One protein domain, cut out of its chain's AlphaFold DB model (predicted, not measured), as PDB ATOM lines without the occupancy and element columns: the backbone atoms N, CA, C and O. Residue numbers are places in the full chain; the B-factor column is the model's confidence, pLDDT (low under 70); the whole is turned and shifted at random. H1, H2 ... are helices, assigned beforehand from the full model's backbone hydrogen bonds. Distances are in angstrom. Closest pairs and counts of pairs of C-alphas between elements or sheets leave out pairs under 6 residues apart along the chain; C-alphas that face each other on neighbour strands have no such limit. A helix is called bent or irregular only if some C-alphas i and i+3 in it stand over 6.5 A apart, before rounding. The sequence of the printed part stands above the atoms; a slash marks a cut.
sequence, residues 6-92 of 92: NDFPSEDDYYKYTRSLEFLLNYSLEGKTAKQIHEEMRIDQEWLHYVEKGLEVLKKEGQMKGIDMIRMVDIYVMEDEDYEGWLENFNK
ATOM      1  N   ASN A   6     213.086 181.218 213.895       94.56
ATOM      2  CA  ASN A   6     212.099 182.303 213.861       94.56
ATOM      3  C   ASN A   6     212.469 183.442 212.896       94.56
ATOM      4  O   ASN A   6     211.615 184.259 212.567       94.56
ATOM      5  N   ASP A   7     213.716 183.486 212.423       96.00
ATOM      6  CA  ASP A   7     214.211 184.502 211.492       96.00
ATOM      7  C   ASP A   7     213.907 184.169 210.016       96.00
ATOM      8  O   ASP A   7     214.285 184.926 209.120       96.00
ATOM      9  N   PHE A   8     213.238 183.040 209.745       96.19
ATOM     10  CA  PHE A   8     212.978 182.538 208.394       96.19
ATOM     11  C   PHE A   8     211.482 182.294 208.147       96.19
ATOM     12  O   PHE A   8     210.776 181.802 209.033       96.19
ATOM     13  N   PRO A   9     210.978 182.580 206.932       95.25
ATOM     14  CA  PRO A   9     209.561 182.424 206.611       95.25
ATOM     15  C   PRO A   9     209.136 180.957 206.426       95.25
ATOM     16  O   PRO A   9     207.945 180.660 206.497       95.25
ATOM     17  N   SER A  10     210.080 180.031 206.223       96.31
ATOM     18  CA  SER A  10     209.811 178.605 206.009       96.31
ATOM     19  C   SER A  10     210.856 177.702 206.683       96.31
ATOM     20  O   SER A  10     211.951 178.155 207.027       96.31
ATOM     21  N   GLU A  11     210.517 176.420 206.877       93.62
ATOM     22  CA  GLU A  11     211.490 175.405 207.320       93.62
ATOM     23  C   GLU A  11     212.596 175.206 206.279       93.62
ATOM     24  O   GLU A  11     213.762 175.134 206.651       93.62
ATOM     25  N   ASP A  12     212.255 175.189 204.989       96.31
ATOM     26  CA  ASP A  12     213.208 175.025 203.886       96.31
ATOM     27  C   ASP A  12     214.268 176.132 203.854       96.31
ATOM     28  O   ASP A  12     215.449 175.863 203.633       96.31
ATOM     29  N   ASP A  13     213.870 177.388 204.078       97.06
ATOM     30  CA  ASP A  13     214.816 178.507 204.101       97.06
ATOM     31  C   ASP A  13     215.745 178.426 205.310       97.06
ATOM     32  O   ASP A  13     216.941 178.705 205.197       97.06
ATOM     33  N   TYR A  14     215.214 177.990 206.454       97.38
ATOM     34  CA  TYR A  14     216.034 177.733 207.629       97.38
ATOM     35  C   TYR A  14     216.995 176.562 207.394       97.38
ATOM     36  O   TYR A  14     218.178 176.689 207.689       97.38
ATOM     37  N   TYR A  15     216.533 175.468 206.788       95.94
ATOM     38  CA  TYR A  15     217.371 174.325 206.426       95.94
ATOM     39  C   TYR A  15     218.522 174.725 205.489       95.94
ATOM     40  O   TYR A  15     219.683 174.397 205.730       95.94
ATOM     41  N   LYS A  16     218.243 175.514 204.445       96.94
ATOM     42  CA  LYS A  16     219.296 176.055 203.565       96.94
ATOM     43  C   LYS A  16     220.287 176.922 204.337       96.94
ATOM     44  O   LYS A  16     221.489 176.866 204.079       96.94
ATOM     45  N   TYR A  17     219.802 177.713 205.294       97.31
ATOM     46  CA  TYR A  17     220.663 178.521 206.146       97.31
ATOM     47  C   TYR A  17     221.568 177.671 207.042       97.31
ATOM     48  O   TYR A  17     222.763 177.966 207.101       97.31
ATOM     49  N   THR A  18     221.071 176.597 207.666       96.69
ATOM     50  CA  THR A  18     221.900 175.720 208.518       96.69
ATOM     51  C   THR A  18     222.997 174.982 207.745       96.69
ATOM     52  O   THR A  18     223.961 174.508 208.346       96.69
ATOM     53  N   ARG A  19     222.900 174.919 206.411       96.56
ATOM     54  CA  ARG A  19     223.939 174.385 205.510       96.56
ATOM     55  C   ARG A  19     224.882 175.454 204.944       96.56
ATOM     56  O   ARG A  19     225.853 175.123 204.269       96.56
ATOM     57  N   SER A  20     224.624 176.735 205.198       97.19
ATOM     58  CA  SER A  20     225.457 177.827 204.686       97.19
ATOM     59  C   SER A  20     226.787 177.943 205.436       97.19
ATOM     60  O   SER A  20     226.861 177.704 206.643       97.19
ATOM     61  N   LEU A  21     227.837 178.412 204.751       95.81
ATOM     62  CA  LEU A  21     229.118 178.726 205.398       95.81
ATOM     63  C   LEU A  21     228.964 179.767 206.515       95.81
ATOM     64  O   LEU A  21     229.649 179.676 207.530       95.81
ATOM     65  N   GLU A  22     228.056 180.735 206.346       95.56
ATOM     66  CA  GLU A  22     227.759 181.738 207.373       95.56
ATOM     67  C   GLU A  22     227.324 181.066 208.677       95.56
ATOM     68  O   GLU A  22     227.873 181.369 209.734       95.56
ATOM     69  N   PHE A  23     226.379 180.130 208.614       97.31
ATOM     70  CA  PHE A  23     225.940 179.395 209.793       97.31
ATOM     71  C   PHE A  23     227.051 178.489 210.330       97.31
ATOM     72  O   PHE A  23     227.424 178.606 211.493       97.31
ATOM     73  N   LEU A  24     227.626 177.630 209.485       97.25
ATOM     74  CA  LEU A  24     228.560 176.586 209.913       97.25
ATOM     75  C   LEU A  24     229.837 177.138 210.565       97.25
ATOM     76  O   LEU A  24     230.366 176.528 211.494       97.25
ATOM     77  N   LEU A  25     230.318 178.302 210.122       96.12
ATOM     78  CA  LEU A  25     231.507 178.942 210.695       96.12
ATOM     79  C   LEU A  25     231.229 179.709 211.994       96.12
ATOM     80  O   LEU A  25     232.170 179.945 212.756       96.12
ATOM     81  N   ASN A  26     229.976 180.110 212.237       96.75
ATOM     82  CA  ASN A  26     229.589 180.948 213.378       96.75
ATOM     83  C   ASN A  26     228.761 180.211 214.439       96.75
ATOM     84  O   ASN A  26     228.610 180.715 215.554       96.75
ATOM     85  N   TYR A  27     228.207 179.046 214.115       97.69
ATOM     86  CA  TYR A  27     227.495 178.197 215.057       97.69
ATOM     87  C   TYR A  27     228.483 177.548 216.028       97.69
ATOM     88  O   TYR A  27     229.428 176.891 215.596       97.69
ATOM     89  N   SER A  28     228.265 177.747 217.330       97.44
ATOM     90  CA  SER A  28     229.091 177.174 218.397       97.44
ATOM     91  C   SER A  28     228.389 175.986 219.042       97.44
ATOM     92  O   SER A  28     227.210 176.074 219.390       97.44
ATOM     93  N   LEU A  29     229.141 174.903 219.241       97.75
ATOM     94  CA  LEU A  29     228.708 173.702 219.961       97.75
ATOM     95  C   LEU A  29     228.855 173.855 221.488       97.75
ATOM     96  O   LEU A  29     228.398 173.002 222.250       97.75
ATOM     97  N   GLU A  30     229.524 174.912 221.963       96.75
ATOM     98  CA  GLU A  30     229.823 175.095 223.385       96.75
ATOM     99  C   GLU A  30     228.555 175.225 224.234       96.75
ATOM    100  O   GLU A  30     227.636 175.982 223.924       96.75
ATOM    101  N   GLY A  31     228.509 174.469 225.334       96.31
ATOM    102  CA  GLY A  31     227.375 174.470 226.262       96.31
ATOM    103  C   GLY A  31     226.093 173.840 225.712       96.31
ATOM    104  O   GLY A  31     225.094 173.808 226.428       96.31
ATOM    105  N   LYS A  32     226.103 173.316 224.479       97.31
ATOM    106  CA  LYS A  32     224.940 172.676 223.862       97.31
ATOM    107  C   LYS A  32     224.948 171.164 224.061       97.31
ATOM    108  O   LYS A  32     225.989 170.504 224.101       97.31
ATOM    109  N   THR A  33     223.748 170.614 224.187       98.19
ATOM    110  CA  THR A  33     223.496 169.169 224.150       98.19
ATOM    111  C   THR A  33     223.438 168.671 222.707       98.19
ATOM    112  O   THR A  33     223.115 169.441 221.803       98.19
ATOM    113  N   ALA A  34     223.686 167.377 222.487       97.88
ATOM    114  CA  ALA A  34     223.554 166.768 221.161       97.88
ATOM    115  C   ALA A  34     222.156 166.995 220.563       97.88
ATOM    116  O   ALA A  34     222.048 167.380 219.407       97.88
ATOM    117  N   LYS A  35     221.099 166.889 221.378       97.88
ATOM    118  CA  LYS A  35     219.720 167.175 220.960       97.88
ATOM    119  C   LYS A  35     219.520 168.619 220.484       97.88
ATOM    120  O   LYS A  35     218.916 168.833 219.442       97.88
ATOM    121  N   GLN A  36     220.051 169.609 221.205       97.75
ATOM    122  CA  GLN A  36     219.975 171.009 220.764       97.75
ATOM    123  C   GLN A  36     220.724 171.226 219.450       97.75
ATOM    124  O   GLN A  36     220.223 171.911 218.568       97.75
ATOM    125  N   ILE A  37     221.914 170.636 219.319       98.00
ATOM    126  CA  ILE A  37     222.727 170.731 218.102       98.00
ATOM    127  C   ILE A  37     221.981 170.107 216.924       98.00
ATOM    128  O   ILE A  37     221.843 170.731 215.879       98.00
ATOM    129  N   HIS A  38     221.441 168.908 217.117       97.56
ATOM    130  CA  HIS A  38     220.646 168.180 216.137       97.56
ATOM    131  C   HIS A  38     219.437 168.988 215.645       97.56
ATOM    132  O   HIS A  38     219.270 169.183 214.439       97.56
ATOM    133  N   GLU A  39     218.658 169.546 216.574       96.38
ATOM    134  CA  GLU A  39     217.488 170.368 216.263       96.38
ATOM    135  C   GLU A  39     217.877 171.670 215.545       96.38
ATOM    136  O   GLU A  39     217.308 172.004 214.502       96.38
ATOM    137  N   GLU A  40     218.846 172.416 216.075       96.25
ATOM    138  CA  GLU A  40     219.242 173.734 215.564       96.25
ATOM    139  C   GLU A  40     220.023 173.659 214.246       96.25
ATOM    140  O   GLU A  40     219.941 174.577 213.432       96.25
ATOM    141  N   MET A  41     220.775 172.582 214.012       96.81
ATOM    142  CA  MET A  41     221.486 172.357 212.751       96.81
ATOM    143  C   MET A  41     220.624 171.637 211.711       96.81
ATOM    144  O   MET A  41     221.061 171.499 210.567       96.81
ATOM    145  N   ARG A  42     219.406 171.206 212.073       96.31
ATOM    146  CA  ARG A  42     218.506 170.423 211.213       96.31
ATOM    147  C   ARG A  42     219.210 169.192 210.634       96.31
ATOM    148  O   ARG A  42     219.253 169.011 209.422       96.31
ATOM    149  N   ILE A  43     219.853 168.413 211.496       95.62
ATOM    150  CA  ILE A  43     220.436 167.117 211.122       95.62
ATOM    151  C   ILE A  43     219.299 166.084 211.103       95.62
ATOM    152  O   ILE A  43     218.347 166.213 211.878       95.62
ATOM    153  N   ASP A  44     219.359 165.103 210.201       93.94
ATOM    154  CA  ASP A  44     218.286 164.120 210.052       93.94
ATOM    155  C   ASP A  44     218.050 163.332 211.346       93.94
ATOM    156  O   ASP A  44     218.965 163.077 212.132       93.94
ATOM    157  N   GLN A  45     216.783 163.006 211.625       90.31
ATOM    158  CA  GLN A  45     216.363 162.401 212.901       90.31
ATOM    159  C   GLN A  45     217.083 161.080 213.184       90.31
ATOM    160  O   GLN A  45     217.471 160.817 214.320       90.31
ATOM    161  N   GLU A  46     217.299 160.293 212.138       93.88
ATOM    162  CA  GLU A  46     218.024 159.027 212.184       93.88
ATOM    163  C   GLU A  46     219.516 159.182 212.491       93.88
ATOM    164  O   GLU A  46     220.136 158.196 212.845       93.88
ATOM    165  N   TRP A  47     220.092 160.388 212.428       96.38
ATOM    166  CA  TRP A  47     221.522 160.627 212.666       96.38
ATOM    167  C   TRP A  47     221.822 161.264 214.026       96.38
ATOM    168  O   TRP A  47     222.947 161.709 214.273       96.38
ATOM    169  N   LEU A  48     220.850 161.320 214.947       97.31
ATOM    170  CA  LEU A  48     221.081 161.866 216.290       97.31
ATOM    171  C   LEU A  48     222.232 161.145 217.015       97.31
ATOM    172  O   LEU A  48     223.050 161.805 217.656       97.31
ATOM    173  N   HIS A  49     222.353 159.823 216.874       96.75
ATOM    174  CA  HIS A  49     223.442 159.060 217.495       96.75
ATOM    175  C   HIS A  49     224.822 159.441 216.935       96.75
ATOM    176  O   HIS A  49     225.812 159.420 217.670       96.75
ATOM    177  N   TYR A  50     224.907 159.865 215.669       97.81
ATOM    178  CA  TYR A  50     226.139 160.411 215.091       97.81
ATOM    179  C   TYR A  50     226.490 161.780 215.662       97.81
ATOM    180  O   TYR A  50     227.665 162.046 215.915       97.81
ATOM    181  N   VAL A  51     225.492 162.618 215.952       98.06
ATOM    182  CA  VAL A  51     225.701 163.893 216.655       98.06
ATOM    183  C   VAL A  51     226.201 163.656 218.080       98.06
ATOM    184  O   VAL A  51     227.121 164.340 218.530       98.06
ATOM    185  N   GLU A  52     225.637 162.677 218.793       98.12
ATOM    186  CA  GLU A  52     226.075 162.293 220.141       98.12
ATOM    187  C   GLU A  52     227.533 161.823 220.142       98.12
ATOM    188  O   GLU A  52     228.363 162.389 220.859       98.12
ATOM    189  N   LYS A  53     227.862 160.856 219.275       97.19
ATOM    190  CA  LYS A  53     229.224 160.330 219.101       97.19
ATOM    191  C   LYS A  53     230.204 161.432 218.685       97.19
ATOM    192  O   LYS A  53     231.280 161.564 219.267       97.19
ATOM    193  N   GLY A  54     229.819 162.254 217.710       97.62
ATOM    194  CA  GLY A  54     230.656 163.322 217.171       97.62
ATOM    195  C   GLY A  54     230.948 164.404 218.202       97.62
ATOM    196  O   GLY A  54     232.092 164.826 218.343       97.62
ATOM    197  N   LEU A  55     229.952 164.802 218.999       98.06
ATOM    198  CA  LEU A  55     230.127 165.825 220.030       98.06
ATOM    199  C   LEU A  55     231.168 165.419 221.082       98.06
ATOM    200  O   LEU A  55     231.909 166.274 221.567       98.06
ATOM    201  N   GLU A  56     231.242 164.138 221.447       97.00
ATOM    202  CA  GLU A  56     232.257 163.646 222.385       97.00
ATOM    203  C   GLU A  56     233.679 163.734 221.823       97.00
ATOM    204  O   GLU A  56     234.608 164.077 222.559       97.00
ATOM    205  N   VAL A  57     233.854 163.434 220.534       97.44
ATOM    206  CA  VAL A  57     235.148 163.525 219.841       97.44
ATOM    207  C   VAL A  57     235.561 164.986 219.688       97.44
ATOM    208  O   VAL A  57     236.628 165.386 220.149       97.44
ATOM    209  N   LEU A  58     234.669 165.808 219.144       97.88
ATOM    210  CA  LEU A  58     234.904 167.223 218.871       97.88
ATOM    211  C   LEU A  58     235.252 168.023 220.135       97.88
ATOM    212  O   LEU A  58     236.153 168.865 220.113       97.88
ATOM    213  N   LYS A  59     234.625 167.696 221.275       96.81
ATOM    214  CA  LYS A  59     234.980 168.269 222.585       96.81
ATOM    215  C   LYS A  59     236.417 167.967 223.003       96.81
ATOM    216  O   LYS A  59     237.060 168.828 223.595       96.81
ATOM    217  N   LYS A  60     236.923 166.762 222.723       96.75
ATOM    218  CA  LYS A  60     238.306 166.372 223.051       96.75
ATOM    219  C   LYS A  60     239.315 167.071 222.141       96.75
ATOM    220  O   LYS A  60     240.409 167.398 222.592       96.75
ATOM    221  N   GLU A  61     238.937 167.317 220.892       96.31
ATOM    222  CA  GLU A  61     239.790 167.950 219.880       96.31
ATOM    223  C   GLU A  61     239.734 169.487 219.896       96.31
ATOM    224  O   GLU A  61     240.510 170.141 219.202       96.31
ATOM    225  N   GLY A  62     238.831 170.080 220.686       96.38
ATOM    226  CA  GLY A  62     238.621 171.530 220.726       96.38
ATOM    227  C   GLY A  62     237.968 172.092 219.456       96.38
ATOM    228  O   GLY A  62     238.058 173.290 219.192       96.38
ATOM    229  N   GLN A  63     237.315 171.240 218.668       97.12
ATOM    230  CA  GLN A  63     236.663 171.582 217.404       97.12
ATOM    231  C   GLN A  63     235.180 171.869 217.644       97.12
ATOM    232  O   GLN A  63     234.325 170.996 217.548       97.12
ATOM    233  N   MET A  64     234.873 173.099 218.052       97.19
ATOM    234  CA  MET A  64     233.555 173.450 218.594       97.19
ATOM    235  C   MET A  64     232.679 174.266 217.637       97.19
ATOM    236  O   MET A  64     231.795 174.995 218.096       97.19
ATOM    237  N   LYS A  65     232.894 174.173 216.318       97.62
ATOM    238  CA  LYS A  65     232.076 174.874 215.316       97.62
ATOM    239  C   LYS A  65     231.071 173.948 214.634       97.62
ATOM    240  O   LYS A  65     231.264 172.740 214.544       97.62
ATOM    241  N   GLY A  66     230.011 174.534 214.077       97.50
ATOM    242  CA  GLY A  66     229.010 173.803 213.294       97.50
ATOM    243  C   GLY A  66     229.603 173.053 212.097       97.50
ATOM    244  O   GLY A  66     229.186 171.935 211.812       97.50
ATOM    245  N   ILE A  67     230.612 173.619 211.428       98.06
ATOM    246  CA  ILE A  67     231.302 172.935 210.323       98.06
ATOM    247  C   ILE A  67     231.974 171.629 210.766       98.06
ATOM    248  O   ILE A  67     231.971 170.660 210.011       98.06
ATOM    249  N   ASP A  68     232.500 171.591 211.992       98.19
ATOM    250  CA  ASP A  68     233.166 170.409 212.533       98.19
ATOM    251  C   ASP A  68     232.135 169.297 212.788       98.19
ATOM    252  O   ASP A  68     232.368 168.140 212.443       98.19
ATOM    253  N   MET A  69     230.952 169.665 213.298       98.25
ATOM    254  CA  MET A  69     229.839 168.735 213.511       98.25
ATOM    255  C   MET A  69     229.305 168.141 212.206       98.25
ATOM    256  O   MET A  69     229.180 166.924 212.123       98.25
ATOM    257  N   ILE A  70     229.019 168.960 211.183       96.81
ATOM    258  CA  ILE A  70     228.533 168.435 209.890       96.81
ATOM    259  C   ILE A  70     229.542 167.459 209.297       96.81
ATOM    260  O   ILE A  70     229.179 166.339 208.964       96.81
ATOM    261  N   ARG A  71     230.821 167.846 209.250       96.75
ATOM    262  CA  ARG A  71     231.867 166.977 208.711       96.75
ATOM    263  C   ARG A  71     231.953 165.647 209.463       96.75
ATOM    264  O   ARG A  71     232.167 164.617 208.836       96.75
ATOM    265  N   MET A  72     231.833 165.669 210.789       97.19
ATOM    266  CA  MET A  72     231.898 164.457 211.606       97.19
ATOM    267  C   MET A  72     230.698 163.535 211.359       97.19
ATOM    268  O   MET A  72     230.876 162.326 211.241       97.19
ATOM    269  N   VAL A  73     229.491 164.099 211.257       96.81
ATOM    270  CA  VAL A  73     228.284 163.331 210.926       96.81
ATOM    271  C   VAL A  73     228.404 162.720 209.534       96.81
ATOM    272  O   VAL A  73     228.200 161.518 209.409       96.81
ATOM    273  N   ASP A  74     228.826 163.494 208.530       95.00
ATOM    274  CA  ASP A  74     229.026 162.992 207.165       95.00
ATOM    275  C   ASP A  74     230.020 161.817 207.141       95.00
ATOM    276  O   ASP A  74     229.775 160.818 206.472       95.00
ATOM    277  N   ILE A  75     231.123 161.905 207.897       95.12
ATOM    278  CA  ILE A  75     232.098 160.807 208.023       95.12
ATOM    279  C   ILE A  75     231.437 159.550 208.587       95.12
ATOM    280  O   ILE A  75     231.626 158.478 208.025       95.12
ATOM    281  N   TYR A  76     230.658 159.662 209.663       95.31
ATOM    282  CA  TYR A  76     230.012 158.489 210.249       95.31
ATOM    283  C   TYR A  76     228.929 157.888 209.360       95.31
ATOM    284  O   TYR A  76     228.823 156.668 209.320       95.31
ATOM    285  N   VAL A  77     228.162 158.714 208.648       93.19
ATOM    286  CA  VAL A  77     227.171 158.227 207.680       93.19
ATOM    287  C   VAL A  77     227.873 157.468 206.555       93.19
ATOM    288  O   VAL A  77     227.507 156.333 206.284       93.19
ATOM    289  N   MET A  78     228.936 158.033 205.972       91.38
ATOM    290  CA  MET A  78     229.710 157.356 204.924       91.38
ATOM    291  C   MET A  78     230.344 156.048 205.415       91.38
ATOM    292  O   MET A  78     230.294 155.049 204.709       91.38
ATOM    293  N   GLU A  79     230.926 156.032 206.620       90.50
ATOM    294  CA  GLU A  79     231.523 154.819 207.198       90.50
ATOM    295  C   GLU A  79     230.489 153.706 207.437       90.50
ATOM    296  O   GLU A  79     230.811 152.531 207.258       90.50
ATOM    297  N   ASP A  80     229.267 154.061 207.843       87.31
ATOM    298  CA  ASP A  80     228.183 153.106 208.085       87.31
ATOM    299  C   ASP A  80     227.590 152.584 206.767       87.31
ATOM    300  O   ASP A  80     227.479 151.373 206.576       87.31
ATOM    301  N   GLU A  81     227.328 153.475 205.805       80.56
ATOM    302  CA  GLU A  81     226.864 153.111 204.459       80.56
ATOM    303  C   GLU A  81     227.877 152.216 203.720       80.56
ATOM    304  O   GLU A  81     227.497 151.210 203.112       80.56
ATOM    305  N   ASP A  82     229.178 152.527 203.802       77.00
ATOM    306  CA  ASP A  82     230.244 151.697 203.224       77.00
ATOM    307  C   ASP A  82     230.294 150.309 203.884       77.00
ATOM    308  O   ASP A  82     230.535 149.297 203.213       77.00
ATOM    309  N   TYR A  83     230.060 150.237 205.198       73.06
ATOM    310  CA  TYR A  83     230.042 148.978 205.938       73.06
ATOM    311  C   TYR A  83     228.837 148.105 205.564       73.06
ATOM    312  O   TYR A  83     229.011 146.910 205.292       73.06
ATOM    313  N   GLU A  84     227.635 148.681 205.487       78.94
ATOM    314  CA  GLU A  84     226.432 147.977 205.032       78.94
ATOM    315  C   GLU A  84     226.588 147.489 203.585       78.94
ATOM    316  O   GLU A  84     226.379 146.306 203.297       78.94
ATOM    317  N   GLY A  85     227.075 148.354 202.689       75.62
ATOM    318  CA  GLY A  85     227.359 147.993 201.300       75.62
ATOM    319  C   GLY A  85     228.404 146.879 201.166       75.62
ATOM    320  O   GLY A  85     228.281 146.002 200.302       75.62
ATOM    321  N   TRP A  86     229.429 146.851 202.024       80.31
ATOM    322  CA  TRP A  86     230.392 145.747 202.069       80.31
ATOM    323  C   TRP A  86     229.746 144.435 202.543       80.31
ATOM    324  O   TRP A  86     229.933 143.397 201.900       80.31
ATOM    325  N   LEU A  87     228.945 144.468 203.616       69.00
ATOM    326  CA  LEU A  87     228.237 143.296 204.151       69.00
ATOM    327  C   LEU A  87     227.268 142.679 203.137       69.00
ATOM    328  O   LEU A  87     227.204 141.452 203.010       69.00
ATOM    329  N   GLU A  88     226.528 143.503 202.398       81.00
ATOM    330  CA  GLU A  88     225.611 143.036 201.354       81.00
ATOM    331  C   GLU A  88     226.329 142.347 200.190       81.00
ATOM    332  O   GLU A  88     225.772 141.445 199.562       81.00
ATOM    333  N   ASN A  89     227.555 142.770 199.879       75.56
ATOM    334  CA  ASN A  89     228.366 142.170 198.823       75.56
ATOM    335  C   ASN A  89     229.098 140.902 199.285       75.56
ATOM    336  O   ASN A  89     229.355 140.029 198.462       75.56
ATOM    337  N   PHE A  90     229.422 140.782 200.576       69.38
ATOM    338  CA  PHE A  90     230.089 139.604 201.139       69.38
ATOM    339  C   PHE A  90     229.131 138.429 201.409       69.38
ATOM    340  O   PHE A  90     229.546 137.274 201.368       69.38
ATOM    341  N   ASN A  91     227.851 138.708 201.683       68.56
ATOM    342  CA  ASN A  91     226.828 137.692 201.974       68.56
ATOM    343  C   ASN A  91     226.037 137.214 200.734       68.56
ATOM    344  O   ASN A  91     225.020 136.531 200.888       68.56
ATOM    345  N   LYS A  92     226.473 137.578 199.522       53.62
ATOM    346  CA  LYS A  92     225.957 137.077 198.235       53.62
ATOM    347  C   LYS A  92     226.855 135.974 197.687       53.62
ATOM    348  O   LYS A  92     226.292 135.031 197.088       53.62
TER     349      LYS A  92
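AT A GLANCE: This is residues 6 to 92 of the 92 residues of an uncharacterized protein of Cerasibacillus quisquiliarum (UniProt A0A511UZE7). A compact head of crossed helices has one long arm: H5 begins in the head, where H2 packs on its first residues and H4 crosses it, and residues 78 to 92 stick out. H3 packs across H4, and H1 lies at the head's edge. The printed part has 87 residues with five named helices, H1 to H5 in chain order, and no named strand; the class is all helix. It is only just loose, close to compact, with a radius of gyration of the C-alphas of 14.7 A, and elongated, spanning 51 by 33 by 21 A.

HOW THE PARTS SIT: H1, residues 11 to 18, and H3, residues 34 to 41, only just touch, with 3 pairs of C-alphas within 8 A, the closest those of Thr 18 and Met 41, 5.4 A. H2, residues 21 to 26, touches residues 66 to 67 alone of H5, residues 66 to 90; the closest C-alphas are Leu 24 and Gly 66, 4.4 A. H3 touches H4, residues 45 to 61, only just about perpendicular at 73 degrees; the closest C-alphas are Ala 34 and Glu 52, 5.2 A. H4 touches residues 68 to 77 alone of H5 at a steep tilt of 61 degrees, opposite ways; the closest C-alphas are Tyr 50 and Val 73, 5.5 A. Every O i to N i+4 pair is within hydrogen-bond range in H1, H3 and H5, against 1 of 2 in H2 and 10 of 13 in H4.

IN THESE COORDINATES: H1 begins at C-alpha 11 (211.490, 175.405, 207.320) and measures 10.5 A, H2 8.3 A and H3 10.3 A. H4, 25.1 A, is irregular, with C-alphas 46 and 49 7.6 A apart, and has a kink of 30 degrees near residue 53. H5, 36.3 A, ends at C-alpha 90 (230.089, 139.604, 201.139).

THE WHOLE: The C-alphas farthest apart, Asp 7 and Lys 92, are 50.6 A apart. The printed part has no cut and no long link. Residues 87 and 90 to 92 have pLDDT under 70.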